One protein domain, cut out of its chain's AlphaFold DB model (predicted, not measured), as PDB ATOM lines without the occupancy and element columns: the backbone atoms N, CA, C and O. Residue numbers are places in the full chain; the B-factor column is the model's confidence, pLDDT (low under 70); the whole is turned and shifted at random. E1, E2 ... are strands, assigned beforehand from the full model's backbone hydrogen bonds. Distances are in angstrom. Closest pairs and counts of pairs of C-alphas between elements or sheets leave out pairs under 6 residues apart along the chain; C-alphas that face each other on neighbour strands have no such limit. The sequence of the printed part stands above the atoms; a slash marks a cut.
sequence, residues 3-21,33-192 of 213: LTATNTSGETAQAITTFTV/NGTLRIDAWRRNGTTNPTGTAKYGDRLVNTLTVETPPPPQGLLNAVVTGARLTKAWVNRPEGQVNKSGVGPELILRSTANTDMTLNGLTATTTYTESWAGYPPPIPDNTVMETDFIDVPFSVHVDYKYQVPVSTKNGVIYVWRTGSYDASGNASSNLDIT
ATOM      1  N   LEU A   3      -2.844   7.610  33.655       77.00
ATOM      2  CA  LEU A   3      -2.700   6.526  32.692       77.00
ATOM      3  C   LEU A   3      -3.084   7.056  31.318       77.00
ATOM      4  O   LEU A   3      -4.170   7.608  31.164       77.00
ATOM      5  N   THR A   4      -2.222   6.840  30.332       86.12
ATOM      6  CA  THR A   4      -2.509   7.153  28.930       86.12
ATOM      7  C   THR A   4      -2.459   5.859  28.134       86.12
ATOM      8  O   THR A   4      -1.476   5.125  28.219       86.12
ATOM      9  N   ALA A   5      -3.509   5.576  27.368       79.69
ATOM     10  CA  ALA A   5      -3.574   4.441  26.456       79.69
ATOM     11  C   ALA A   5      -3.791   4.942  25.028       79.69
ATOM     12  O   ALA A   5      -4.625   5.818  24.817       79.69
ATOM     13  N   THR A   6      -3.070   4.367  24.066       86.50
ATOM     14  CA  THR A   6      -3.210   4.681  22.638       86.50
ATOM     15  C   THR A   6      -3.648   3.431  21.891       86.50
ATOM     16  O   THR A   6      -3.024   2.379  22.053       86.50
ATOM     17  N   ASN A   7      -4.714   3.513  21.096       82.06
ATOM     18  CA  ASN A   7      -5.144   2.384  20.271       82.06
ATOM     19  C   ASN A   7      -4.295   2.260  18.992       82.06
ATOM     20  O   ASN A   7      -3.497   3.133  18.654       82.06
ATOM     21  N   THR A   8      -4.470   1.161  18.257       74.81
ATOM     22  CA  THR A   8      -3.735   0.888  17.007       74.81
ATOM     23  C   THR A   8      -4.032   1.886  15.887       74.81
ATOM     24  O   THR A   8      -3.279   1.950  14.921       74.81
ATOM     25  N   SER A   9      -5.104   2.667  16.023       88.44
ATOM     26  CA  SER A   9      -5.477   3.750  15.110       88.44
ATOM     27  C   SER A   9      -4.861   5.100  15.507       88.44
ATOM     28  O   SER A   9      -5.065   6.089  14.810       88.44
ATOM     29  N   GLY A  10      -4.098   5.153  16.606       82.81
ATOM     30  CA  GLY A  10      -3.412   6.353  17.091       82.81
ATOM     31  C   GLY A  10      -4.227   7.228  18.047       82.81
ATOM     32  O   GLY A  10      -3.741   8.278  18.461       82.81
ATOM     33  N   GLU A  11      -5.436   6.823  18.436       87.19
ATOM     34  CA  GLU A  11      -6.284   7.596  19.349       87.19
ATOM     35  C   GLU A  11      -5.859   7.379  20.800       87.19
ATOM     36  O   GLU A  11      -5.681   6.242  21.241       87.19
ATOM     37  N   THR A  12      -5.729   8.468  21.558       89.69
ATOM     38  CA  THR A  12      -5.296   8.437  22.960       89.69
ATOM     39  C   THR A  12      -6.462   8.661  23.920       89.69
ATOM     40  O   THR A  12      -7.192   9.640  23.780       89.69
ATOM     41  N   ALA A  13      -6.567   7.836  24.959       85.31
ATOM     42  CA  ALA A  13      -7.431   8.053  26.115       85.31
ATOM     43  C   ALA A  13      -6.583   8.265  27.376       85.31
ATOM     44  O   ALA A  13      -5.576   7.582  27.575       85.31
ATOM     45  N   GLN A  14      -7.002   9.194  28.237       89.44
ATOM     46  CA  GLN A  14      -6.366   9.435  29.530       89.44
ATOM     47  C   GLN A  14      -7.329   9.128  30.674       89.44
ATOM     48  O   GLN A  14      -8.488   9.535  30.649       89.44
ATOM     49  N   ALA A  15      -6.829   8.443  31.698       79.88
ATOM     50  CA  ALA A  15      -7.517   8.240  32.962       79.88
ATOM     51  C   ALA A  15      -6.656   8.801  34.097       79.88
ATOM     52  O   ALA A  15      -5.480   8.461  34.235       79.88
ATOM     53  N   ILE A  16      -7.246   9.663  34.924       83.31
ATOM     54  CA  ILE A  16      -6.583  10.203  36.110       83.31
ATOM     55  C   ILE A  16      -7.007   9.362  37.311       83.31
ATOM     56  O   ILE A  16      -8.188   9.268  37.635       83.31
ATOM     57  N   THR A  17      -6.031   8.769  37.991       77.25
ATOM     58  CA  THR A  17      -6.217   8.087  39.272       77.25
ATOM     59  C   THR A  17      -5.546   8.902  40.365       77.25
ATOM     60  O   THR A  17      -4.319   9.050  40.395       77.25
ATOM     61  N   THR A  18      -6.337   9.428  41.289       64.81
ATOM     62  CA  THR A  18      -5.841  10.024  42.528       64.81
ATOM     63  C   THR A  18      -5.792   8.947  43.608       64.81
ATOM     64  O   THR A  18      -6.741   8.190  43.795       64.81
ATOM     65  N   PHE A  19      -4.661   8.842  44.302       54.22
ATOM     66  CA  PHE A  19      -4.562   8.083  45.543       54.22
ATOM     67  C   PHE A  19      -4.281   9.073  46.666       54.22
ATOM     68  O   PHE A  19      -3.377   9.901  46.564       54.22
ATOM     69  N   THR A  20      -5.067   8.989  47.730       54.16
ATOM     70  CA  THR A  20      -4.791   9.713  48.968       54.16
ATOM     71  C   THR A  20      -3.978   8.781  49.850       54.16
ATOM     72  O   THR A  20      -4.498   7.782  50.343       54.16
ATOM     73  N   VAL A  21      -2.685   9.066  50.012       47.53
ATOM     74  CA  VAL A  21      -1.877   8.414  51.048       47.53
ATOM     75  C   VAL A  21      -2.187   9.138  52.346       47.53
ATOM     76  O   VAL A  21      -1.769  10.281  52.525       47.53
ATOM     77  N   ASN A  33      -6.678  12.860  79.975       90.38
ATOM     78  CA  ASN A  33      -7.346  13.292  81.189       90.38
ATOM     79  C   ASN A  33      -7.272  12.183  82.236       90.38
ATOM     80  O   ASN A  33      -7.587  11.019  81.969       90.38
ATOM     81  N   GLY A  34      -6.885  12.562  83.446       93.25
ATOM     82  CA  GLY A  34      -6.978  11.717  84.622       93.25
ATOM     83  C   GLY A  34      -7.600  12.494  85.768       93.25
ATOM     84  O   GLY A  34      -7.437  13.706  85.875       93.25
ATOM     85  N   THR A  35      -8.316  11.788  86.632       96.56
ATOM     86  CA  THR A  35      -8.810  12.326  87.897       96.56
ATOM     87  C   THR A  35      -7.986  11.741  89.030       96.56
ATOM     88  O   THR A  35      -7.806  10.523  89.106       96.56
ATOM     89  N   LEU A  36      -7.509  12.609  89.917       96.44
ATOM     90  CA  LEU A  36      -6.873  12.221  91.165       96.44
ATOM     91  C   LEU A  36      -7.871  12.370  92.312       96.44
ATOM     92  O   LEU A  36      -8.415  13.449  92.540       96.44
ATOM     93  N   ARG A  37      -8.076  11.288  93.059       95.56
ATOM     94  CA  ARG A  37      -8.772  11.292  94.345       95.56
ATOM     95  C   ARG A  37      -7.768  11.022  95.459       95.56
ATOM     96  O   ARG A  37      -6.975  10.089  95.351       95.56
ATOM     97  N   ILE A  38      -7.846  11.805  96.528       95.38
ATOM     98  CA  ILE A  38      -7.032  11.640  97.734       95.38
ATOM     99  C   ILE A  38      -7.987  11.402  98.899       95.38
ATOM    100  O   ILE A  38      -8.779  12.278  99.240       95.38
ATOM    101  N   ASP A  39      -7.920  10.216  99.498       93.44
ATOM    102  CA  ASP A  39      -8.634   9.906 100.734       93.44
ATOM    103  C   ASP A  39      -7.649   9.954 101.905       93.44
ATOM    104  O   ASP A  39      -6.716   9.149 101.975       93.44
ATOM    105  N   ALA A  40      -7.861  10.880 102.839       91.06
ATOM    106  CA  ALA A  40      -7.058  10.985 104.050       91.06
ATOM    107  C   ALA A  40      -7.709  10.201 105.191       91.06
ATOM    108  O   ALA A  40      -8.795  10.543 105.664       91.06
ATOM    109  N   TRP A  41      -7.040   9.139 105.626       87.81
ATOM    110  CA  TRP A  41      -7.472   8.287 106.724       87.81
ATOM    111  C   TRP A  41      -6.766   8.686 108.008       87.81
ATOM    112  O   TRP A  41      -5.537   8.629 108.106       87.81
ATOM    113  N   ARG A  42      -7.578   8.998 109.009       83.56
ATOM    114  CA  ARG A  42      -7.150   9.219 110.381       83.56
ATOM    115  C   ARG A  42      -6.564   7.959 110.980       83.56
ATOM    116  O   ARG A  42      -6.885   6.835 110.580       83.56
ATOM    117  N   ARG A  43      -5.794   8.141 112.050       73.06
ATOM    118  CA  ARG A  43      -5.205   7.032 112.812       73.06
ATOM    119  C   ARG A  43      -6.263   6.095 113.413       73.06
ATOM    120  O   ARG A  43      -6.009   4.903 113.547       73.06
ATOM    121  N   ASN A  44      -7.454   6.615 113.720       74.62
ATOM    122  CA  ASN A  44      -8.593   5.832 114.214       74.62
ATOM    123  C   ASN A  44      -9.375   5.081 113.114       74.62
ATOM    124  O   ASN A  44     -10.379   4.440 113.413       74.62
ATOM    125  N   GLY A  45      -8.944   5.164 111.851       73.25
ATOM    126  CA  GLY A  45      -9.565   4.452 110.737       73.25
ATOM    127  C   GLY A  45     -10.796   5.131 110.133       73.25
ATOM    128  O   GLY A  45     -11.486   4.494 109.346       73.25
ATOM    129  N   THR A  46     -11.081   6.396 110.453       80.56
ATOM    130  CA  THR A  46     -12.126   7.181 109.765       80.56
ATOM    131  C   THR A  46     -11.523   8.139 108.734       80.56
ATOM    132  O   THR A  46     -10.345   8.481 108.808       80.56
ATOM    133  N   THR A  47     -12.305   8.574 107.745       86.31
ATOM    134  CA  THR A  47     -11.832   9.475 106.680       86.31
ATOM    135  C   THR A  47     -12.075  10.940 107.026       86.31
ATOM    136  O   THR A  47     -13.140  11.296 107.547       86.31
ATOM    137  N   ASN A  48     -11.121  11.811 106.707       84.88
ATOM    138  CA  ASN A  48     -11.345  13.254 106.719       84.88
ATOM    139  C   ASN A  48     -12.306  13.678 105.598       84.88
ATOM    140  O   ASN A  48     -12.521  12.920 104.646       84.88
ATOM    141  N   PRO A  49     -12.899  14.881 105.701       86.19
ATOM    142  CA  PRO A  49     -13.590  15.497 104.578       86.19
ATOM    143  C   PRO A  49     -12.713  15.529 103.320       86.19
ATOM    144  O   PRO A  49     -11.495  15.715 103.397       86.19
ATOM    145  N   THR A  50     -13.340  15.370 102.156       85.12
ATOM    146  CA  THR A  50     -12.653  15.420 100.860       85.12
ATOM    147  C   THR A  50     -11.823  16.695 100.725       85.12
ATOM    148  O   THR A  50     -12.317  17.783 101.009       85.12
ATOM    149  N   GLY A  51     -10.580  16.553 100.259       85.19
ATOM    150  CA  GLY A  51      -9.664  17.679 100.061       85.19
ATOM    151  C   GLY A  51      -8.950  18.144 101.328       85.19
ATOM    152  O   GLY A  51      -8.197  19.105 101.256       85.19
ATOM    153  N   THR A  52      -9.136  17.466 102.467       88.75
ATOM    154  CA  THR A  52      -8.462  17.814 103.725       88.75
ATOM    155  C   THR A  52      -7.682  16.638 104.303       88.75
ATOM    156  O   THR A  52      -8.099  15.485 104.190       88.75
ATOM    157  N   ALA A  53      -6.557  16.929 104.950       89.75
ATOM    158  CA  ALA A  53      -5.763  15.970 105.711       89.75
ATOM    159  C   ALA A  53      -5.146  16.615 106.957       89.75
ATOM    160  O   ALA A  53      -5.165  17.838 107.131       89.75
ATOM    161  N   LYS A  54      -4.602  15.773 107.833       87.00
ATOM    162  CA  LYS A  54      -3.909  16.158 109.058       87.00
ATOM    163  C   LYS A  54      -2.535  15.499 109.161       87.00
ATOM    164  O   LYS A  54      -2.279  14.477 108.522       87.00
ATOM    165  N   TYR A  55      -1.668  16.071 109.997       85.69
ATOM    166  CA  TYR A  55      -0.320  15.547 110.191       85.69
ATOM    167  C   TYR A  55      -0.322  14.109 110.695       85.69
ATOM    168  O   TYR A  55      -0.906  13.802 111.739       85.69
ATOM    169  N   GLY A  56       0.367  13.231 109.962       83.56
ATOM    170  CA  GLY A  56       0.438  11.802 110.246       83.56
ATOM    171  C   GLY A  56      -0.733  10.971 109.712       83.56
ATOM    172  O   GLY A  56      -0.757   9.762 109.960       83.56
ATOM    173  N   ASP A  57      -1.682  11.564 108.982       87.62
ATOM    174  CA  ASP A  57      -2.740  10.806 108.313       87.62
ATOM    175  C   ASP A  57      -2.178   9.913 107.209       87.62
ATOM    176  O   ASP A  57      -1.188  10.226 106.542       87.62
ATOM    177  N   ARG A  58      -2.862   8.793 106.973       92.00
ATOM    178  CA  ARG A  58      -2.580   7.924 105.836       92.00
ATOM    179  C   ARG A  58      -3.340   8.430 104.616       92.00
ATOM    180  O   ARG A  58      -4.564   8.328 104.561       92.00
ATOM    181  N   LEU A  59      -2.612   8.908 103.620       93.94
ATOM    182  CA  LEU A  59      -3.147   9.381 102.350       93.94
ATOM    183  C   LEU A  59      -3.193   8.232 101.351       93.94
ATOM    184  O   LEU A  59      -2.172   7.602 101.070       93.94
ATOM    185  N   VAL A  60      -4.383   7.944 100.835       95.75
ATOM    186  CA  VAL A  60      -4.609   6.965  99.771       95.75
ATOM    187  C   VAL A  60      -4.921   7.728  98.493       95.75
ATOM    188  O   VAL A  60      -5.994   8.318  98.356       95.75
ATOM    189  N   ASN A  61      -3.986   7.699  97.548       96.62
ATOM    190  CA  ASN A  61      -4.134   8.380  96.270       96.62
ATOM    191  C   ASN A  61      -4.610   7.377  95.230       96.62
ATOM    192  O   ASN A  61      -3.966   6.346  95.026       96.62
ATOM    193  N   THR A  62      -5.707   7.701  94.555       97.75
ATOM    194  CA  THR A  62      -6.273   6.915  93.460       97.75
ATOM    195  C   THR A  62      -6.326   7.770  92.203       97.75
ATOM    196  O   THR A  62      -7.067   8.750  92.138       97.75
ATOM    197  N   LEU A  63      -5.540   7.385  91.203       98.31
ATOM    198  CA  LEU A  63      -5.602   7.908  89.846       98.31
ATOM    199  C   LEU A  63      -6.588   7.063  89.041       98.31
ATOM    200  O   LEU A  63      -6.452   5.841  88.998       98.31
ATOM    201  N   THR A  64      -7.502   7.715  88.329       98.06
ATOM    202  CA  THR A  64      -8.331   7.089  87.292       98.06
ATOM    203  C   THR A  64      -8.148   7.850  85.991       98.06
ATOM    204  O   THR A  64      -8.396   9.054  85.946       98.06
ATOM    205  N   VAL A  65      -7.724   7.160  84.937       96.44
ATOM    206  CA  VAL A  65      -7.506   7.744  83.608       96.44
ATOM    207  C   VAL A  65      -8.671   7.403  82.690       96.44
ATOM    208  O   VAL A  65      -9.151   6.267  82.665       96.44
ATOM    209  N   GLU A  66      -9.141   8.392  81.937       92.94
ATOM    210  CA  GLU A  66     -10.193   8.179  80.947       92.94
ATOM    211  C   GLU A  66      -9.691   7.268  79.821       92.94
ATOM    212  O   GLU A  66      -8.511   7.270  79.465       92.94
ATOM    213  N   THR A  67     -10.589   6.471  79.235       89.62
ATOM    214  CA  THR A  67     -10.211   5.657  78.073       89.62
ATOM    215  C   THR A  67      -9.793   6.584  76.927       89.62
ATOM    216  O   THR A  67     -10.593   7.438  76.536       89.62
ATOM    217  N   PRO A  68      -8.578   6.431  76.369       88.44
ATOM    218  CA  PRO A  68      -8.108   7.301  75.298       88.44
ATOM    219  C   PRO A  68      -9.017   7.244  74.062       88.44
ATOM    220  O   PRO A  68      -9.559   6.179  73.748       88.44
ATOM    221  N   PRO A  69      -9.178   8.356  73.324       85.12
ATOM    222  CA  PRO A  69      -9.924   8.341  72.074       85.12
ATOM    223  C   PRO A  69      -9.166   7.545  70.995       85.12
ATOM    224  O   PRO A  69      -7.935   7.482  71.024       85.12
ATOM    225  N   PRO A  70      -9.864   6.966  69.998       83.75
ATOM    226  CA  PRO A  70      -9.202   6.357  68.851       83.75
ATOM    227  C   PRO A  70      -8.297   7.351  68.103       83.75
ATOM    228  O   PRO A  70      -8.622   8.541  68.036       83.75
ATOM    229  N   PRO A  71      -7.197   6.884  67.483       81.25
ATOM    230  CA  PRO A  71      -6.323   7.746  66.697       81.25
ATOM    231  C   PRO A  71      -7.069   8.470  65.572       81.25
ATOM    232  O   PRO A  71      -7.866   7.876  64.841       81.25
ATOM    233  N   GLN A  72      -6.761   9.753  65.397       82.31
ATOM    234  CA  GLN A  72      -7.330  10.567  64.327       82.31
ATOM    235  C   GLN A  72      -6.662  10.256  62.977       82.31
ATOM    236  O   GLN A  72      -5.505   9.850  62.911       82.31
ATOM    237  N   GLY A  73      -7.402  10.441  61.880       77.31
ATOM    238  CA  GLY A  73      -6.894  10.215  60.517       77.31
ATOM    239  C   GLY A  73      -6.869   8.750  60.063       77.31
ATOM    240  O   GLY A  73      -6.545   8.473  58.907       77.31
ATOM    241  N   LEU A  74      -7.257   7.812  60.929       82.88
ATOM    242  CA  LEU A  74      -7.404   6.398  60.595       82.88
ATOM    243  C   LEU A  74      -8.878   6.036  60.374       82.88
ATOM    244  O   LEU A  74      -9.747   6.344  61.191       82.88
ATOM    245  N   LEU A  75      -9.164   5.356  59.263       85.12
ATOM    246  CA  LEU A  75     -10.523   4.962  58.899       85.12
ATOM    247  C   LEU A  75     -11.071   3.920  59.883       85.12
ATOM    248  O   LEU A  75     -10.450   2.875  60.087       85.12
ATOM    249  N   ASN A  76     -12.259   4.184  60.437       90.31
ATOM    250  CA  ASN A  76     -12.958   3.293  61.370       90.31
ATOM    251  C   ASN A  76     -12.060   2.815  62.524       90.31
ATOM    252  O   ASN A  76     -12.119   1.650  62.924       90.31
ATOM    253  N   ALA A  77     -11.190   3.700  63.019       89.50
ATOM    254  CA  ALA A  77     -10.298   3.380  64.116       89.50
ATOM    255  C   ALA A  77     -11.069   3.182  65.420       89.50
ATOM    256  O   ALA A  77     -11.960   3.958  65.762       89.50
ATOM    257  N   VAL A  78     -10.704   2.138  66.156       92.06
ATOM    258  CA  VAL A  78     -11.306   1.788  67.441       92.06
ATOM    259  C   VAL A  78     -10.200   1.344  68.388       92.06
ATOM    260  O   VAL A  78      -9.359   0.522  68.013       92.06
ATOM    261  N   VAL A  79     -10.218   1.864  69.615       92.62
ATOM    262  CA  VAL A  79      -9.349   1.388  70.699       92.62
ATOM    263  C   VAL A  79      -9.782  -0.018  71.098       92.62
ATOM    264  O   VAL A  79     -10.956  -0.277  71.350       92.62
ATOM    265  N   THR A  80      -8.829  -0.940  71.126       95.00
ATOM    266  CA  THR A  80      -9.041  -2.343  71.493       95.00
ATOM    267  C   THR A  80      -8.524  -2.668  72.888       95.00
ATOM    268  O   THR A  80      -8.938  -3.670  73.461       95.00
ATOM    269  N   GLY A  81      -7.647  -1.831  73.439       94.44
ATOM    270  CA  GLY A  81      -7.147  -1.958  74.802       94.44
ATOM    271  C   GLY A  81      -6.400  -0.703  75.234       94.44
ATOM    272  O   GLY A  81      -5.832   0.005  74.407       94.44
ATOM    273  N   ALA A  82      -6.411  -0.420  76.533       94.50
ATOM    274  CA  ALA A  82      -5.619   0.652  77.118       94.50
ATOM    275  C   ALA A  82      -5.225   0.285  78.550       94.50
ATOM    276  O   ALA A  82      -6.022  -0.302  79.288       94.50
ATOM    277  N   ARG A  83      -3.991   0.603  78.940       96.62
ATOM    278  CA  ARG A  83      -3.484   0.363  80.298       96.62
ATOM    279  C   ARG A  83      -2.413   1.372  80.674       96.62
ATOM    280  O   ARG A  83      -1.611   1.766  79.830       96.62
ATOM    281  N   LEU A  84      -2.361   1.733  81.947       97.38
ATOM    282  CA  LEU A  84      -1.252   2.485  82.512       97.38
ATOM    283  C   LEU A  84       0.033   1.661  82.413       97.38
ATOM    284  O   LEU A  84       0.056   0.471  82.728       97.38
ATOM    285  N   THR A  85       1.105   2.311  81.981       97.00
ATOM    286  CA  THR A  85       2.467   1.761  81.975       97.00
ATOM    287  C   THR A  85       3.337   2.392  83.047       97.00
ATOM    288  O   THR A  85       4.304   1.775  83.488       97.00
ATOM    289  N   LYS A  86       2.988   3.605  83.487       96.56
ATOM    290  CA  LYS A  86       3.677   4.317  84.558       96.56
ATOM    291  C   LYS A  86       2.743   5.333  85.212       96.56
ATOM    292  O   LYS A  86       1.981   5.993  84.513       96.56
ATOM    293  N   ALA A  87       2.831   5.474  86.528       97.94
ATOM    294  CA  ALA A  87       2.224   6.564  87.287       97.94
ATOM    295  C   ALA A  87       2.963   6.717  88.620       97.94
ATOM    296  O   ALA A  87       3.328   5.716  89.240       97.94
ATOM    297  N   TRP A  88       3.183   7.952  89.056       98.19
ATOM    298  CA  TRP A  88       3.769   8.260  90.359       98.19
ATOM    299  C   TRP A  88       3.151   9.537  90.911       98.19
ATOM    300  O   TRP A  88       2.745  10.409  90.151       98.19
ATOM    301  N   VAL A  89       3.089   9.651  92.232       97.25
ATOM    302  CA  VAL A  89       2.690  10.885  92.911       97.25
ATOM    303  C   VAL A  89       3.937  11.726  93.145       97.25
ATOM    304  O   VAL A  89       4.849  11.263  93.832       97.25
ATOM    305  N   ASN A  90       3.968  12.940  92.605       95.56
ATOM    306  CA  ASN A  90       4.897  13.984  93.017       95.56
ATOM    307  C   ASN A  90       4.273  14.725  94.201       95.56
ATOM    308  O   ASN A  90       3.213  15.339  94.068       95.56
ATOM    309  N   ARG A  91       4.898  14.612  95.371       91.38
ATOM    310  CA  ARG A  91       4.359  15.135  96.624       91.38
ATOM    311  C   ARG A  91       5.420  15.866  97.436       91.38
ATOM    312  O   ARG A  91       6.600  15.510  97.363       91.38
ATOM    313  N   PRO A  92       5.012  16.814  98.282       91.50
ATOM    314  CA  PRO A  92       5.862  17.289  99.353       91.50
ATOM    315  C   PRO A  92       6.135  16.166 100.356       91.50
ATOM    316  O   PRO A  92       5.340  15.240 100.554       91.50
ATOM    317  N   GLU A  93       7.273  16.269 101.018       90.19
ATOM    318  CA  GLU A  93       7.635  15.437 102.151       90.19
ATOM    319  C   GLU A  93       8.338  16.291 103.199       90.19
ATOM    320  O   GLU A  93       9.039  17.261 102.882       90.19
ATOM    321  N   GLY A  94       8.127  15.939 104.463       87.50
ATOM    322  CA  GLY A  94       8.748  16.618 105.581       87.50
ATOM    323  C   GLY A  94       9.465  15.655 106.511       87.50
ATOM    324  O   GLY A  94       9.019  14.537 106.761       87.50
ATOM    325  N   GLN A  95      10.587  16.115 107.053       83.50
ATOM    326  CA  GLN A  95      11.292  15.434 108.134       83.50
ATOM    327  C   GLN A  95      11.472  16.385 109.312       83.50
ATOM    328  O   GLN A  95      11.882  17.533 109.143       83.50
ATOM    329  N   VAL A  96      11.174  15.903 110.520       78.00
ATOM    330  CA  VAL A  96      11.355  16.689 111.746       78.00
ATOM    331  C   VAL A  96      12.847  16.935 111.974       78.00
ATOM    332  O   VAL A  96      13.631  15.991 112.103       78.00
ATOM    333  N   ASN A  97      13.240  18.204 112.061       71.31
ATOM    334  CA  ASN A  97      14.588  18.601 112.435       71.31
ATOM    335  C   ASN A  97      14.816  18.343 113.933       71.31
ATOM    336  O   ASN A  97      14.367  19.115 114.776       71.31
ATOM    337  N   LYS A  98      15.552  17.275 114.259       66.00
ATOM    338  CA  LYS A  98      15.893  16.890 115.641       66.00
ATOM    339  C   LYS A  98      17.257  17.406 116.114       66.00
ATOM    340  O   LYS A  98      17.832  16.842 117.038       66.00
ATOM    341  N   SER A  99      17.803  18.457 115.496       66.25
ATOM    342  CA  SER A  99      19.146  18.982 115.822       66.25
ATOM    343  C   SER A  99      19.308  19.530 117.251       66.25
ATOM    344  O   SER A  99      20.421  19.869 117.644       66.25
ATOM    345  N   GLY A 100      18.237  19.586 118.055       56.94
ATOM    346  CA  GLY A 100      18.296  19.897 119.489       56.94
ATOM    347  C   GLY A 100      18.566  21.368 119.820       56.94
ATOM    348  O   GLY A 100      18.705  21.706 120.993       56.94
ATOM    349  N   VAL A 101      18.630  22.246 118.814       54.84
ATOM    350  CA  VAL A 101      18.844  23.690 118.972       54.84
ATOM    351  C   VAL A 101      17.768  24.442 118.187       54.84
ATOM    352  O   VAL A 101      17.715  24.354 116.963       54.84
ATOM    353  N   GLY A 102      16.930  25.207 118.892       58.91
ATOM    354  CA  GLY A 102      15.812  25.958 118.304       58.91
ATOM    355  C   GLY A 102      14.479  25.192 118.294       58.91
ATOM    356  O   GLY A 102      14.410  24.080 118.821       58.91
ATOM    357  N   PRO A 103      13.399  25.795 117.758       62.03
ATOM    358  CA  PRO A 103      12.100  25.136 117.653       62.03
ATOM    359  C   PRO A 103      12.189  23.921 116.723       62.03
ATOM    360  O   PRO A 103      12.929  23.941 115.739       62.03
ATOM    361  N   GLU A 104      11.427  22.867 117.016       65.44
ATOM    362  CA  GLU A 104      11.320  21.733 116.102       65.44
ATOM    363  C   GLU A 104      10.617  22.193 114.818       65.44
ATOM    364  O   GLU A 104       9.456  22.600 114.835       65.44
ATOM    365  N   LEU A 105      11.340  22.163 113.699       71.06
ATOM    366  CA  LEU A 105      10.844  22.583 112.390       71.06
ATOM    367  C   LEU A 105      10.781  21.384 111.445       71.06
ATOM    368  O   LEU A 105      11.614  20.479 111.526       71.06
ATOM    369  N   ILE A 106       9.833  21.401 110.507       78.81
ATOM    370  CA  ILE A 106       9.834  20.459 109.386       78.81
ATOM    371  C   ILE A 106      10.803  20.955 108.310       78.81
ATOM    372  O   ILE A 106      10.638  22.046 107.764       78.81
ATOM    373  N   LEU A 107      11.782  20.122 107.961       83.00
ATOM    374  CA  LEU A 107      12.597  20.287 106.760       83.00
ATOM    375  C   LEU A 107      11.826  19.743 105.561       83.00
ATOM    376  O   LEU A 107      11.433  18.576 105.563       83.00
ATOM    377  N   ARG A 108      11.611  20.591 104.553       86.44
ATOM    378  CA  ARG A 108      10.828  20.263 103.359       86.44
ATOM    379  C   ARG A 108      11.690  19.717 102.235       86.44
ATOM    380  O   ARG A 108      12.794  20.195 101.987       86.44
ATOM    381  N   SER A 109      11.125  18.757 101.519       89.94
ATOM    382  CA  SER A 109      11.633  18.251 100.250       89.94
ATOM    383  C   SER A 109      10.465  17.787  99.379       89.94
ATOM    384  O   SER A 109       9.305  17.868  99.789       89.94
ATOM    385  N   THR A 110      10.767  17.319  98.175       92.25
ATOM    386  CA  THR A 110       9.797  16.657  97.303       92.25
ATOM    387  C   THR A 110      10.168  15.191  97.146       92.25
ATOM    388  O   THR A 110      11.346  14.828  97.096       92.25
ATOM    389  N   ALA A 111       9.151  14.344  97.057       92.56
ATOM    390  CA  ALA A 111       9.289  12.913  96.875       92.56
ATOM    391  C   ALA A 111       8.401  12.444  95.722       92.56
ATOM    392  O   ALA A 111       7.267  12.892  95.562       92.56
ATOM    393  N   ASN A 112       8.910  11.481  94.954       96.19
ATOM    394  CA  ASN A 112       8.116  10.733  93.987       96.19
ATOM    395  C   ASN A 112       7.783   9.370  94.582       96.19
ATOM    396  O   ASN A 112       8.675   8.644  95.016       96.19
ATOM    397  N   THR A 113       6.502   9.022  94.624       96.19
ATOM    398  CA  THR A 113       6.040   7.715  95.103       96.19
ATOM    399  C   THR A 113       5.344   6.987  93.965       96.19
ATOM    400  O   THR A 113       4.287   7.424  93.508       96.19
ATOM    401  N   ASP A 114       5.933   5.885  93.503       98.06
ATOM    402  CA  ASP A 114       5.344   5.067  92.443       98.06
ATOM    403  C   ASP A 114       3.965   4.533  92.853       98.06
ATOM    404  O   ASP A 114       3.683   4.258  94.028       98.06
ATOM    405  N   MET A 115       3.081   4.397  91.867       98.50
ATOM    406  CA  MET A 115       1.747   3.844  92.061       98.50
ATOM    407  C   MET A 115       1.671   2.401  91.566       98.50
ATOM    408  O   MET A 115       2.266   2.023  90.559       98.50
ATOM    409  N   THR A 116       0.872   1.595  92.258       98.50
ATOM    410  CA  THR A 116       0.502   0.256  91.796       98.50
ATOM    411  C   THR A 116      -0.535   0.386  90.688       98.50
ATOM    412  O   THR A 116      -1.583   0.995  90.897       98.50
ATOM    413  N   LEU A 117      -0.241  -0.171  89.514       98.44
ATOM    414  CA  LEU A 117      -1.059  -0.028  88.307       98.44
ATOM    415  C   LEU A 117      -2.070  -1.176  88.181       98.44
ATOM    416  O   LEU A 117      -1.721  -2.339  88.381       98.44
ATOM    417  N   ASN A 118      -3.303  -0.864  87.786       97.62
ATOM    418  CA  ASN A 118      -4.356  -1.830  87.485       97.62
ATOM    419  C   ASN A 118      -5.264  -1.302  86.361       97.62
ATOM    420  O   ASN A 118      -6.198  -0.532  86.594       97.62
ATOM    421  N   GLY A 119      -4.983  -1.702  85.117       96.69
ATOM    422  CA  GLY A 119      -5.701  -1.184  83.950       96.69
ATOM    423  C   GLY A 119      -5.488   0.323  83.793       96.69
ATOM    424  O   GLY A 119      -4.352   0.768  83.664       96.69
ATOM    425  N   LEU A 120      -6.571   1.102  83.802       97.50
ATOM    426  CA  LEU A 120      -6.544   2.573  83.757       97.50
ATOM    427  C   LEU A 120      -6.662   3.227  85.143       97.50
ATOM    428  O   LEU A 120      -6.853   4.438  85.249       97.50
ATOM    429  N   THR A 121      -6.533   2.437  86.206       98.19
ATOM    430  CA  THR A 121      -6.503   2.916  87.588       98.19
ATOM    431  C   THR A 121      -5.124   2.665  88.184       98.19
ATOM    432  O   THR A 121      -4.489   1.652  87.893       98.19
ATOM    433  N   ALA A 122      -4.647   3.570  89.032       98.50
ATOM    434  CA  ALA A 122      -3.455   3.341  89.835       98.50
ATOM    435  C   ALA A 122      -3.647   3.850  91.259       98.50
ATOM    436  O   ALA A 122      -4.336   4.844  91.483       98.50
ATOM    437  N   THR A 123      -3.030   3.176  92.225       98.31
ATOM    438  CA  THR A 123      -3.156   3.525  93.644       98.31
ATOM    439  C   THR A 123      -1.807   3.565  94.337       98.31
ATOM    440  O   THR A 123      -0.946   2.726  94.075       98.31
ATOM    441  N   THR A 124      -1.630   4.491  95.269       97.88
ATOM    442  CA  THR A 124      -0.510   4.455  96.213       97.88
ATOM    443  C   THR A 124      -0.947   4.941  97.583       97.88
ATOM    444  O   THR A 124      -2.046   5.473  97.756       97.88
ATOM    445  N   THR A 125      -0.106   4.718  98.580       95.81
ATOM    446  CA  THR A 125      -0.376   5.131  99.951       95.81
ATOM    447  C   THR A 125       0.895   5.649 100.596       95.81
ATOM    448  O   THR A 125       1.953   5.038 100.468       95.81
ATOM    449  N   TYR A 126       0.780   6.769 101.300       93.50
ATOM    450  CA  TYR A 126       1.863   7.368 102.075       93.50
ATOM    451  C   TYR A 126       1.299   8.132 103.274       93.50
ATOM    452  O   TYR A 126       0.086   8.267 103.427       93.50
ATOM    453  N   THR A 127       2.182   8.609 104.143       91.00
ATOM    454  CA  THR A 127       1.812   9.379 105.334       91.00
ATOM    455  C   THR A 127       2.024  10.871 105.079       91.00
ATOM    456  O   THR A 127       3.066  11.265 104.544       91.00
ATOM    457  N   GLU A 128       1.044  11.699 105.448       89.88
ATOM    458  CA  GLU A 128       1.225  13.153 105.526       89.88
ATOM    459  C   GLU A 128       2.345  13.435 106.532       89.88
ATOM    460  O   GLU A 128       2.332  12.920 107.654       89.88
ATOM    461  N   SER A 129       3.347  14.196 106.104       87.50
ATOM    462  CA  SER A 129       4.535  14.460 106.918       87.50
ATOM    463  C   SER A 129       5.104  15.862 106.753       87.50
ATOM    464  O   SER A 129       6.172  16.135 107.303       87.50
ATOM    465  N   TRP A 130       4.457  16.747 105.991       86.75
ATOM    466  CA  TRP A 130       5.076  18.008 105.596       86.75
ATOM    467  C   TRP A 130       4.480  19.213 106.310       86.75
ATOM    468  O   TRP A 130       5.251  20.074 106.724       86.75
ATOM    469  N   ALA A 131       3.180  19.292 106.560       83.62
ATOM    470  CA  ALA A 131       2.566  20.450 107.206       83.62
ATOM    471  C   ALA A 131       1.882  20.095 108.534       83.62
ATOM    472  O   ALA A 131       1.614  18.942 108.835       83.62
ATOM    473  N   GLY A 132       1.606  21.097 109.371       73.94
ATOM    474  CA  GLY A 132       0.874  20.878 110.627       73.94
ATOM    475  C   GLY A 132       1.715  20.418 111.832       73.94
ATOM    476  O   GLY A 132       1.171  19.789 112.740       73.94
ATOM    477  N   TYR A 133       3.011  20.752 111.875       72.44
ATOM    478  CA  TYR A 133       3.920  20.455 112.995       72.44
ATOM    479  C   TYR A 133       4.712  21.704 113.444       72.44
ATOM    480  O   TYR A 133       5.099  22.494 112.578       72.44
ATOM    481  N   PRO A 134       5.037  21.855 114.746       66.69
ATOM    482  CA  PRO A 134       4.623  21.005 115.863       66.69
ATOM    483  C   PRO A 134       3.178  21.302 116.311       66.69
ATOM    484  O   PRO A 134       2.722  22.441 116.214       66.69
ATOM    485  N   PRO A 135       2.437  20.301 116.806       66.38
ATOM    486  CA  PRO A 135       1.129  20.509 117.430       66.38
ATOM    487  C   PRO A 135       1.249  21.184 118.820       66.38
ATOM    488  O   PRO A 135       2.315  21.098 119.434       66.38
ATOM    489  N   PRO A 136       0.180  21.812 119.367       63.72
ATOM    490  CA  PRO A 136      -1.213  21.769 118.911       63.72
ATOM    491  C   PRO A 136      -1.589  22.894 117.934       63.72
ATOM    492  O   PRO A 136      -1.261  24.059 118.136       63.72
ATOM    493  N   ILE A 137      -2.351  22.534 116.899       63.72
ATOM    494  CA  ILE A 137      -2.940  23.453 115.915       63.72
ATOM    495  C   ILE A 137      -4.465  23.273 115.982       63.72
ATOM    496  O   ILE A 137      -4.908  22.123 116.006       63.72
ATOM    497  N   PRO A 138      -5.270  24.351 116.043       66.38
ATOM    498  CA  PRO A 138      -6.725  24.236 116.130       66.38
ATOM    499  C   PRO A 138      -7.334  23.492 114.935       66.38
ATOM    500  O   PRO A 138      -6.963  23.761 113.790       66.38
ATOM    501  N   ASP A 139      -8.325  22.628 115.193       64.75
ATOM    502  CA  ASP A 139      -9.065  21.957 114.110       64.75
ATOM    503  C   ASP A 139      -9.708  22.986 113.174       64.75
ATOM    504  O   ASP A 139     -10.250  24.000 113.620       64.75
ATOM    505  N   ASN A 140      -9.687  22.677 111.874       67.81
ATOM    506  CA  ASN A 140     -10.212  23.494 110.773       67.81
ATOM    507  C   ASN A 140      -9.381  24.736 110.417       67.81
ATOM    508  O   ASN A 140      -9.827  25.551 109.609       67.81
ATOM    509  N   THR A 141      -8.173  24.885 110.964       77.75
ATOM    510  CA  THR A 141      -7.238  25.913 110.489       77.75
ATOM    511  C   THR A 141      -6.428  25.343 109.336       77.75
ATOM    512  O   THR A 141      -5.609  24.454 109.551       77.75
ATOM    513  N   VAL A 142      -6.634  25.841 108.114       83.75
ATOM    514  CA  VAL A 142      -5.765  25.480 106.983       83.75
ATOM    515  C   VAL A 142      -4.372  26.040 107.260       83.75
ATOM    516  O   VAL A 142      -4.173  27.253 107.291       83.75
ATOM    517  N   MET A 143      -3.421  25.143 107.500       83.06
ATOM    518  CA  MET A 143      -2.016  25.480 107.707       83.06
ATOM    519  C   MET A 143      -1.307  25.664 106.378       83.06
ATOM    520  O   MET A 143      -0.455  26.536 106.236       83.06
ATOM    521  N   GLU A 144      -1.660  24.817 105.418       86.56
ATOM    522  CA  GLU A 144      -1.076  24.812 104.093       86.56
ATOM    523  C   GLU A 144      -2.044  24.182 103.106       86.56
ATOM    524  O   GLU A 144      -2.742  23.226 103.439       86.56
ATOM    525  N   THR A 145      -2.039  24.704 101.888       88.88
ATOM    526  CA  THR A 145      -2.687  24.091 100.735       88.88
ATOM    527  C   THR A 145      -1.583  23.715  99.768       88.88
ATOM    528  O   THR A 145      -0.783  24.577  99.402       88.88
ATOM    529  N   ASP A 146      -1.553  22.458  99.340       89.38
ATOM    530  CA  ASP A 146      -0.599  21.999  98.334       89.38
ATOM    531  C   ASP A 146      -1.298  21.355  97.135       89.38
ATOM    532  O   ASP A 146      -2.446  20.900  97.212       89.38
ATOM    533  N   PHE A 147      -0.585  21.334  96.014       90.25
ATOM    534  CA  PHE A 147      -0.998  20.741  94.760       90.25
ATOM    535  C   PHE A 147      -0.307  19.391  94.602       90.25
ATOM    536  O   PHE A 147       0.903  19.303  94.402       90.25
ATOM    537  N   ILE A 148      -1.080  18.313  94.701       93.69
ATOM    538  CA  ILE A 148      -0.549  16.966  94.520       93.69
ATOM    539  C   ILE A 148      -0.703  16.588  93.054       93.69
ATOM    540  O   ILE A 148      -1.823  16.461  92.556       93.69
ATOM    541  N   ASP A 149       0.427  16.386  92.383       94.88
ATOM    542  CA  ASP A 149       0.494  16.022  90.971       94.88
ATOM    543  C   ASP A 149       0.754  14.526  90.793       94.88
ATOM    544  O   ASP A 149       1.559  13.910  91.496       94.88
ATOM    545  N   VAL A 150       0.106  13.941  89.795       96.81
ATOM    546  CA  VAL A 150       0.292  12.555  89.376       96.81
ATOM    547  C   VAL A 150       0.533  12.513  87.872       96.81
ATOM    548  O   VAL A 150      -0.420  12.397  87.092       96.81
ATOM    549  N   PRO A 151       1.805  12.570  87.443       96.31
ATOM    550  CA  PRO A 151       2.173  12.284  86.070       96.31
ATOM    551  C   PRO A 151       1.956  10.801  85.758       96.31
ATOM    552  O   PRO A 151       2.243   9.922  86.577       96.31
ATOM    553  N   PHE A 152       1.487  10.503  84.548       95.69
ATOM    554  CA  PHE A 152       1.227   9.131  84.122       95.69
ATOM    555  C   PHE A 152       1.460   8.901  82.626       95.69
ATOM    556  O   PHE A 152       1.555   9.827  81.818       95.69
ATOM    557  N   SER A 153       1.559   7.628  82.247       93.69
ATOM    558  CA  SER A 153       1.681   7.158  80.865       93.69
ATOM    559  C   SER A 153       0.774   5.953  80.629       93.69
ATOM    560  O   SER A 153       0.651   5.080  81.489       93.69
ATOM    561  N   VAL A 154       0.138   5.909  79.462       93.56
ATOM    562  CA  VAL A 154      -0.808   4.883  79.025       93.56
ATOM    563  C   VAL A 154      -0.341   4.317  77.696       93.56
ATOM    564  O   VAL A 154      -0.050   5.065  76.765       93.56
ATOM    565  N   HIS A 155      -0.345   2.995  77.604       92.25
ATOM    566  CA  HIS A 155      -0.226   2.280  76.346       92.25
ATOM    567  C   HIS A 155      -1.611   1.994  75.784       92.25
ATOM    568  O   HIS A 155      -2.486   1.510  76.511       92.25
ATOM    569  N   VAL A 156      -1.797   2.264  74.496       91.12
ATOM    570  CA  VAL A 156      -3.073   2.117  73.799       91.12
ATOM    571  C   VAL A 156      -2.897   1.217  72.592       91.12
ATOM    572  O   VAL A 156      -2.103   1.505  71.700       91.12
ATOM    573  N   ASP A 157      -3.702   0.166  72.544       92.69
ATOM    574  CA  ASP A 157      -3.837  -0.747  71.421       92.69
ATOM    575  C   ASP A 157      -5.085  -0.369  70.619       92.69
ATOM    576  O   ASP A 157      -6.156  -0.125  71.186       92.69
ATOM    577  N   TYR A 158      -4.987  -0.341  69.292       91.81
ATOM    578  CA  TYR A 158      -6.109  -0.002  68.418       91.81
ATOM    579  C   TYR A 158      -6.133  -0.842  67.142       91.81
ATOM    580  O   TYR A 158      -5.138  -1.435  66.715       91.81
ATOM    581  N   LYS A 159      -7.291  -0.848  66.482       93.44
ATOM    582  CA  LYS A 159      -7.466  -1.381  65.129       93.44
ATOM    583  C   LYS A 159      -8.108  -0.353  64.211       93.44
ATOM    584  O   LYS A 159      -8.862   0.496  64.670       93.44
ATOM    585  N   TYR A 160      -7.825  -0.449  62.922       92.00
ATOM    586  CA  TYR A 160      -8.323   0.462  61.892       92.00
ATOM    587  C   TYR A 160      -8.445  -0.255  60.548       92.00
ATOM    588  O   TYR A 160      -7.872  -1.330  60.352       92.00
ATOM    589  N   GLN A 161      -9.196   0.326  59.619       91.50
ATOM    590  CA  GLN A 161      -9.361  -0.223  58.278       91.50
ATOM    591  C   GLN A 161      -8.388   0.408  57.286       91.50
ATOM    592  O   GLN A 161      -8.184   1.621  57.267       91.50
ATOM    593  N   VAL A 162      -7.823  -0.431  56.420       87.25
ATOM    594  CA  VAL A 162      -6.983  -0.009  55.297       87.25
ATOM    595  C   VAL A 162      -7.622  -0.485  53.994       87.25
ATOM    596  O   VAL A 162      -7.929  -1.678  53.884       87.25
ATOM    597  N   PRO A 163      -7.826   0.407  53.005       86.94
ATOM    598  CA  PRO A 163      -8.253  -0.003  51.678       86.94
ATOM    599  C   PRO A 163      -7.120  -0.762  50.982       86.94
ATOM    600  O   PRO A 163      -5.986  -0.291  50.907       86.94
ATOM    601  N   VAL A 164      -7.430  -1.943  50.457       85.19
ATOM    602  CA  VAL A 164      -6.506  -2.770  49.679       85.19
ATOM    603  C   VAL A 164      -7.088  -2.964  48.291       85.19
ATOM    604  O   VAL A 164      -8.181  -3.511  48.127       85.19
ATOM    605  N   SER A 165      -6.339  -2.518  47.288       85.81
ATOM    606  CA  SER A 165      -6.685  -2.730  45.888       85.81
ATOM    607  C   SER A 165      -6.487  -4.194  45.515       85.81
ATOM    608  O   SER A 165      -5.411  -4.765  45.690       85.81
ATOM    609  N   THR A 166      -7.529  -4.795  44.959       86.19
ATOM    610  CA  THR A 166      -7.521  -6.147  44.404       86.19
ATOM    611  C   THR A 166      -7.898  -6.096  42.927       86.19
ATOM    612  O   THR A 166      -8.371  -5.074  42.429       86.19
ATOM    613  N   LYS A 167      -7.748  -7.222  42.220       84.00
ATOM    614  CA  LYS A 167      -8.184  -7.345  40.819       84.00
ATOM    615  C   LYS A 167      -9.690  -7.080  40.622       84.00
ATOM    616  O   LYS A 167     -10.085  -6.724  39.522       84.00
ATOM    617  N   ASN A 168     -10.497  -7.214  41.681       84.94
ATOM    618  CA  ASN A 168     -11.959  -7.088  41.648       84.94
ATOM    619  C   ASN A 168     -12.473  -5.788  42.301       84.94
ATOM    620  O   ASN A 168     -13.671  -5.657  42.533       84.94
ATOM    621  N   GLY A 169     -11.585  -4.844  42.633       84.25
ATOM    622  CA  GLY A 169     -11.932  -3.591  43.310       84.25
ATOM    623  C   GLY A 169     -11.242  -3.422  44.663       84.25
ATOM    624  O   GLY A 169     -10.246  -4.087  44.957       84.25
ATOM    625  N   VAL A 170     -11.754  -2.507  45.484       86.38
ATOM    626  CA  VAL A 170     -11.187  -2.180  46.801       86.38
ATOM    627  C   VAL A 170     -11.899  -2.976  47.890       86.38
ATOM    628  O   VAL A 170     -13.123  -2.926  47.995       86.38
ATOM    629  N   ILE A 171     -11.129  -3.672  48.725       87.94
ATOM    630  CA  ILE A 171     -11.616  -4.284  49.969       87.94
ATOM    631  C   ILE A 171     -11.041  -3.541  51.175       87.94
ATOM    632  O   ILE A 171      -9.982  -2.923  51.076       87.94
ATOM    633  N   TYR A 172     -11.701  -3.634  52.327       89.69
ATOM    634  CA  TYR A 172     -11.194  -3.083  53.583       89.69
ATOM    635  C   TYR A 172     -10.714  -4.207  54.486       89.69
ATOM    636  O   TYR A 172     -11.477  -5.114  54.821       89.69
ATOM    637  N   VAL A 173      -9.449  -4.140  54.894       91.00
ATOM    638  CA  VAL A 173      -8.864  -5.092  55.844       91.00
ATOM    639  C   VAL A 173      -8.565  -4.397  57.161       91.00
ATOM    640  O   VAL A 173      -8.141  -3.240  57.179       91.00
ATOM    641  N   TRP A 174      -8.768  -5.109  58.265       93.25
ATOM    642  CA  TRP A 174      -8.383  -4.622  59.583       93.25
ATOM    643  C   TRP A 174      -6.869  -4.733  59.770       93.25
ATOM    644  O   TRP A 174      -6.262  -5.768  59.492       93.25
ATOM    645  N   ARG A 175      -6.266  -3.656  60.264       91.00
ATOM    646  CA  ARG A 175      -4.888  -3.592  60.752       91.00
ATOM    647  C   ARG A 175      -4.897  -3.173  62.214       91.00
ATOM    648  O   ARG A 175      -5.850  -2.545  62.672       91.00
ATOM    649  N   THR A 176      -3.845  -3.535  62.929       91.19
ATOM    650  CA  THR A 176      -3.633  -3.182  64.334       91.19
ATOM    651  C   THR A 176      -2.460  -2.223  64.457       91.19
ATOM    652  O   THR A 176      -1.563  -2.220  63.613       91.19
ATOM    653  N   GLY A 177      -2.462  -1.423  65.511       87.81
ATOM    654  CA  GLY A 177      -1.347  -0.573  65.897       87.81
ATOM    655  C   GLY A 177      -1.402  -0.272  67.387       87.81
ATOM    656  O   GLY A 177      -2.373  -0.619  68.062       87.81
ATOM    657  N   SER A 178      -0.357   0.375  67.883       89.50
ATOM    658  CA  SER A 178      -0.270   0.810  69.269       89.50
ATOM    659  C   SER A 178       0.444   2.152  69.364       89.50
ATOM    660  O   SER A 178       1.269   2.477  68.508       89.50
ATOM    661  N   TYR A 179       0.151   2.919  70.407       85.62
ATOM    662  CA  TYR A 179       0.891   4.131  70.750       85.62
ATOM    663  C   TYR A 179       0.948   4.313  72.266       85.62
ATOM    664  O   TYR A 179       0.118   3.770  72.998       85.62
ATOM    665  N   ASP A 180       1.912   5.108  72.719       86.81
ATOM    666  CA  ASP A 180       1.989   5.566  74.101       86.81
ATOM    667  C   ASP A 180       1.560   7.033  74.177       86.81
ATOM    668  O   ASP A 180       1.896   7.844  73.310       86.81
ATOM    669  N   ALA A 181       0.809   7.371  75.218       87.12
ATOM    670  CA  ALA A 181       0.406   8.733  75.539       87.12
ATOM    671  C   ALA A 181       0.607   9.001  77.030       87.12
ATOM    672  O   ALA A 181       0.688   8.080  77.840       87.12
ATOM    673  N   SER A 182       0.691  10.271  77.404       90.94
ATOM    674  CA  SER A 182       0.912  10.694  78.785       90.94
ATOM    675  C   SER A 182      -0.118  11.720  79.223       90.94
ATOM    676  O   SER A 182      -0.817  12.303  78.397       90.94
ATOM    677  N   GLY A 183      -0.202  11.947  80.526       92.25
ATOM    678  CA  GLY A 183      -1.016  12.999  81.118       92.25
ATOM    679  C   GLY A 183      -0.525  13.347  82.517       92.25
ATOM    680  O   GLY A 183       0.420  12.742  83.029       92.25
ATOM    681  N   ASN A 184      -1.171  14.337  83.122       93.94
ATOM    682  CA  ASN A 184      -0.984  14.690  84.521       93.94
ATOM    683  C   ASN A 184      -2.367  14.881  85.142       93.94
ATOM    684  O   ASN A 184      -3.191  15.606  84.586       93.94
ATOM    685  N   ALA A 185      -2.623  14.214  86.261       94.88
ATOM    686  CA  ALA A 185      -3.797  14.457  87.087       94.88
ATOM    687  C   ALA A 185      -3.353  15.173  88.352       94.88
ATOM    688  O   ALA A 185      -2.266  14.907  88.855       94.88
ATOM    689  N   SER A 186      -4.196  16.036  88.893       93.56
ATOM    690  CA  SER A 186      -3.837  16.762  90.098       93.56
ATOM    691  C   SER A 186      -5.034  17.055  90.978       93.56
ATOM    692  O   SER A 186      -6.188  16.993  90.542       93.56
ATOM    693  N   SER A 187      -4.757  17.310  92.250       94.00
ATOM    694  CA  SER A 187      -5.768  17.662  93.237       94.00
ATOM    695  C   SER A 187      -5.161  18.547  94.316       94.00
ATOM    696  O   SER A 187      -4.005  18.355  94.700       94.00
ATOM    697  N   ASN A 188      -5.953  19.491  94.817       92.38
ATOM    698  CA  ASN A 188      -5.581  20.278  95.985       92.38
ATOM    699  C   ASN A 188      -5.764  19.437  97.247       92.38
ATOM    700  O   ASN A 188      -6.743  18.697  97.373       92.38
ATOM    701  N   LEU A 189      -4.858  19.613  98.202       92.06
ATOM    702  CA  LEU A 189      -4.985  19.054  99.537       92.06
ATOM    703  C   LEU A 189      -4.691  20.135 100.578       92.06
ATOM    704  O   LEU A 189      -3.580  20.661 100.639       92.06
ATOM    705  N   ASP A 190      -5.687  20.427 101.407       91.44
ATOM    706  CA  ASP A 190      -5.558  21.324 102.550       91.44
ATOM    707  C   ASP A 190      -5.109  20.533 103.780       91.44
ATOM    708  O   ASP A 190      -5.779  19.599 104.233       91.44
ATOM    709  N   ILE A 191      -3.982  20.925 104.364       87.88
ATOM    710  CA  ILE A 191      -3.489  20.365 105.617       87.88
ATOM    711  C   ILE A 191      -3.994  21.233 106.763       87.88
ATOM    712  O   ILE A 191      -3.650  22.408 106.879       87.88
ATOM    713  N   THR A 192      -4.833  20.652 107.616       79.25
ATOM    714  CA  THR A 192      -5.632  21.389 108.611       79.25
ATOM    715  C   THR A 192      -5.110  21.282 110.052       79.25
ATOM    716  O   THR A 192      -5.770  21.734 110.984       79.25
TER     717      THR A 192
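AT A GLANCE: This is residues 3 to 21 and 33 to 192 of the 213 residues of an uncharacterized protein of Candidatus Desulfosporosinus infrequens (UniProt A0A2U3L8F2). The domain is a long rod: two four-stranded sheets face each other over part of their length as a sandwich, the long hairpin of E9 and E10 draws one end out past the start of E5, and the small hairpin of E1 and E2 lies apart beyond that end. The 179 printed residues hold ten named strands, E1 to E10 in order, and no named helix; the class is all strand. The sheets run E3, E4, E8, E7 and E6, E5, E9, E10, both antiparallel, as is the pair E1 and E2. The whole is extended, with a radius of gyration of the C-alphas of 28.6 A and spans of 108 by 31 by 24 A.

HOW THE PARTS SIT: E1, residues 3 to 6, and E2, residues 12 to 16, form an antiparallel hairpin, with N 3 and O 15 2.8 A apart; both are apart from the other eight strands. E3, residues 34 to 41, and E4, residues 58 to 65, form a hairpin, with N 35 and O 64 2.8 A apart. E4 is also antiparallel to E8, residues 121 to 127, with N 59 and O 126 2.8 A apart. E8 forms a hairpin with E7, residues 116 to 118, where N 116 and O 123 are 2.8 A apart. In the other sheet E5, residues 75 to 96, bends by 54 degrees at residue 80 and forms a hairpin with E6, residues 106 to 114, with N 91 and O 111 2.9 A apart. E9, residues 144 to 166, is antiparallel to E5, with N 85 and O 153 2.8 A apart. E9 forms a hairpin with E10, residues 169 to 191, with N 154 and O 181 2.8 A apart. Where the sheets face each other they are 8.3 A centre to centre, and their best planes are 17 degrees apart. Across the sandwich the closest C-alphas of E3 and E10 are those of Gly 34 and Ala 185, 4.9 A; those of E5 and E7 are Leu 84 and Leu 117, 6.3 A.

IN THESE COORDINATES: E1 begins at C-alpha 3 (-2.700, 6.526, 32.692). From first to last C-alpha E3 measures 22.4 A, E4 22.8 A, E5 58.4 A, E6 23.3 A, E8 20.6 A, E9 67.5 A and E10 67.3 A; E1, E2 and E7 are shorter. E9 ends at C-alpha 166 (-7.521, -6.147, 44.404), and E10 ends at C-alpha 191 (-3.489, 20.365, 105.617).

THE WHOLE: The two C-alphas farthest apart are those of Ser 9 and Val 101, 108.5 A. Residues 22 to 32 are not printed, and C-alphas 21 and 33 are 31.0 A apart across this cut. The links E3 to E4 and E8 to E9 are long, 16 residues each. The mean pLDDT of the printed part is 86.4; residues 18 to 21, 98 to 104 and 134 to 140 are under 70.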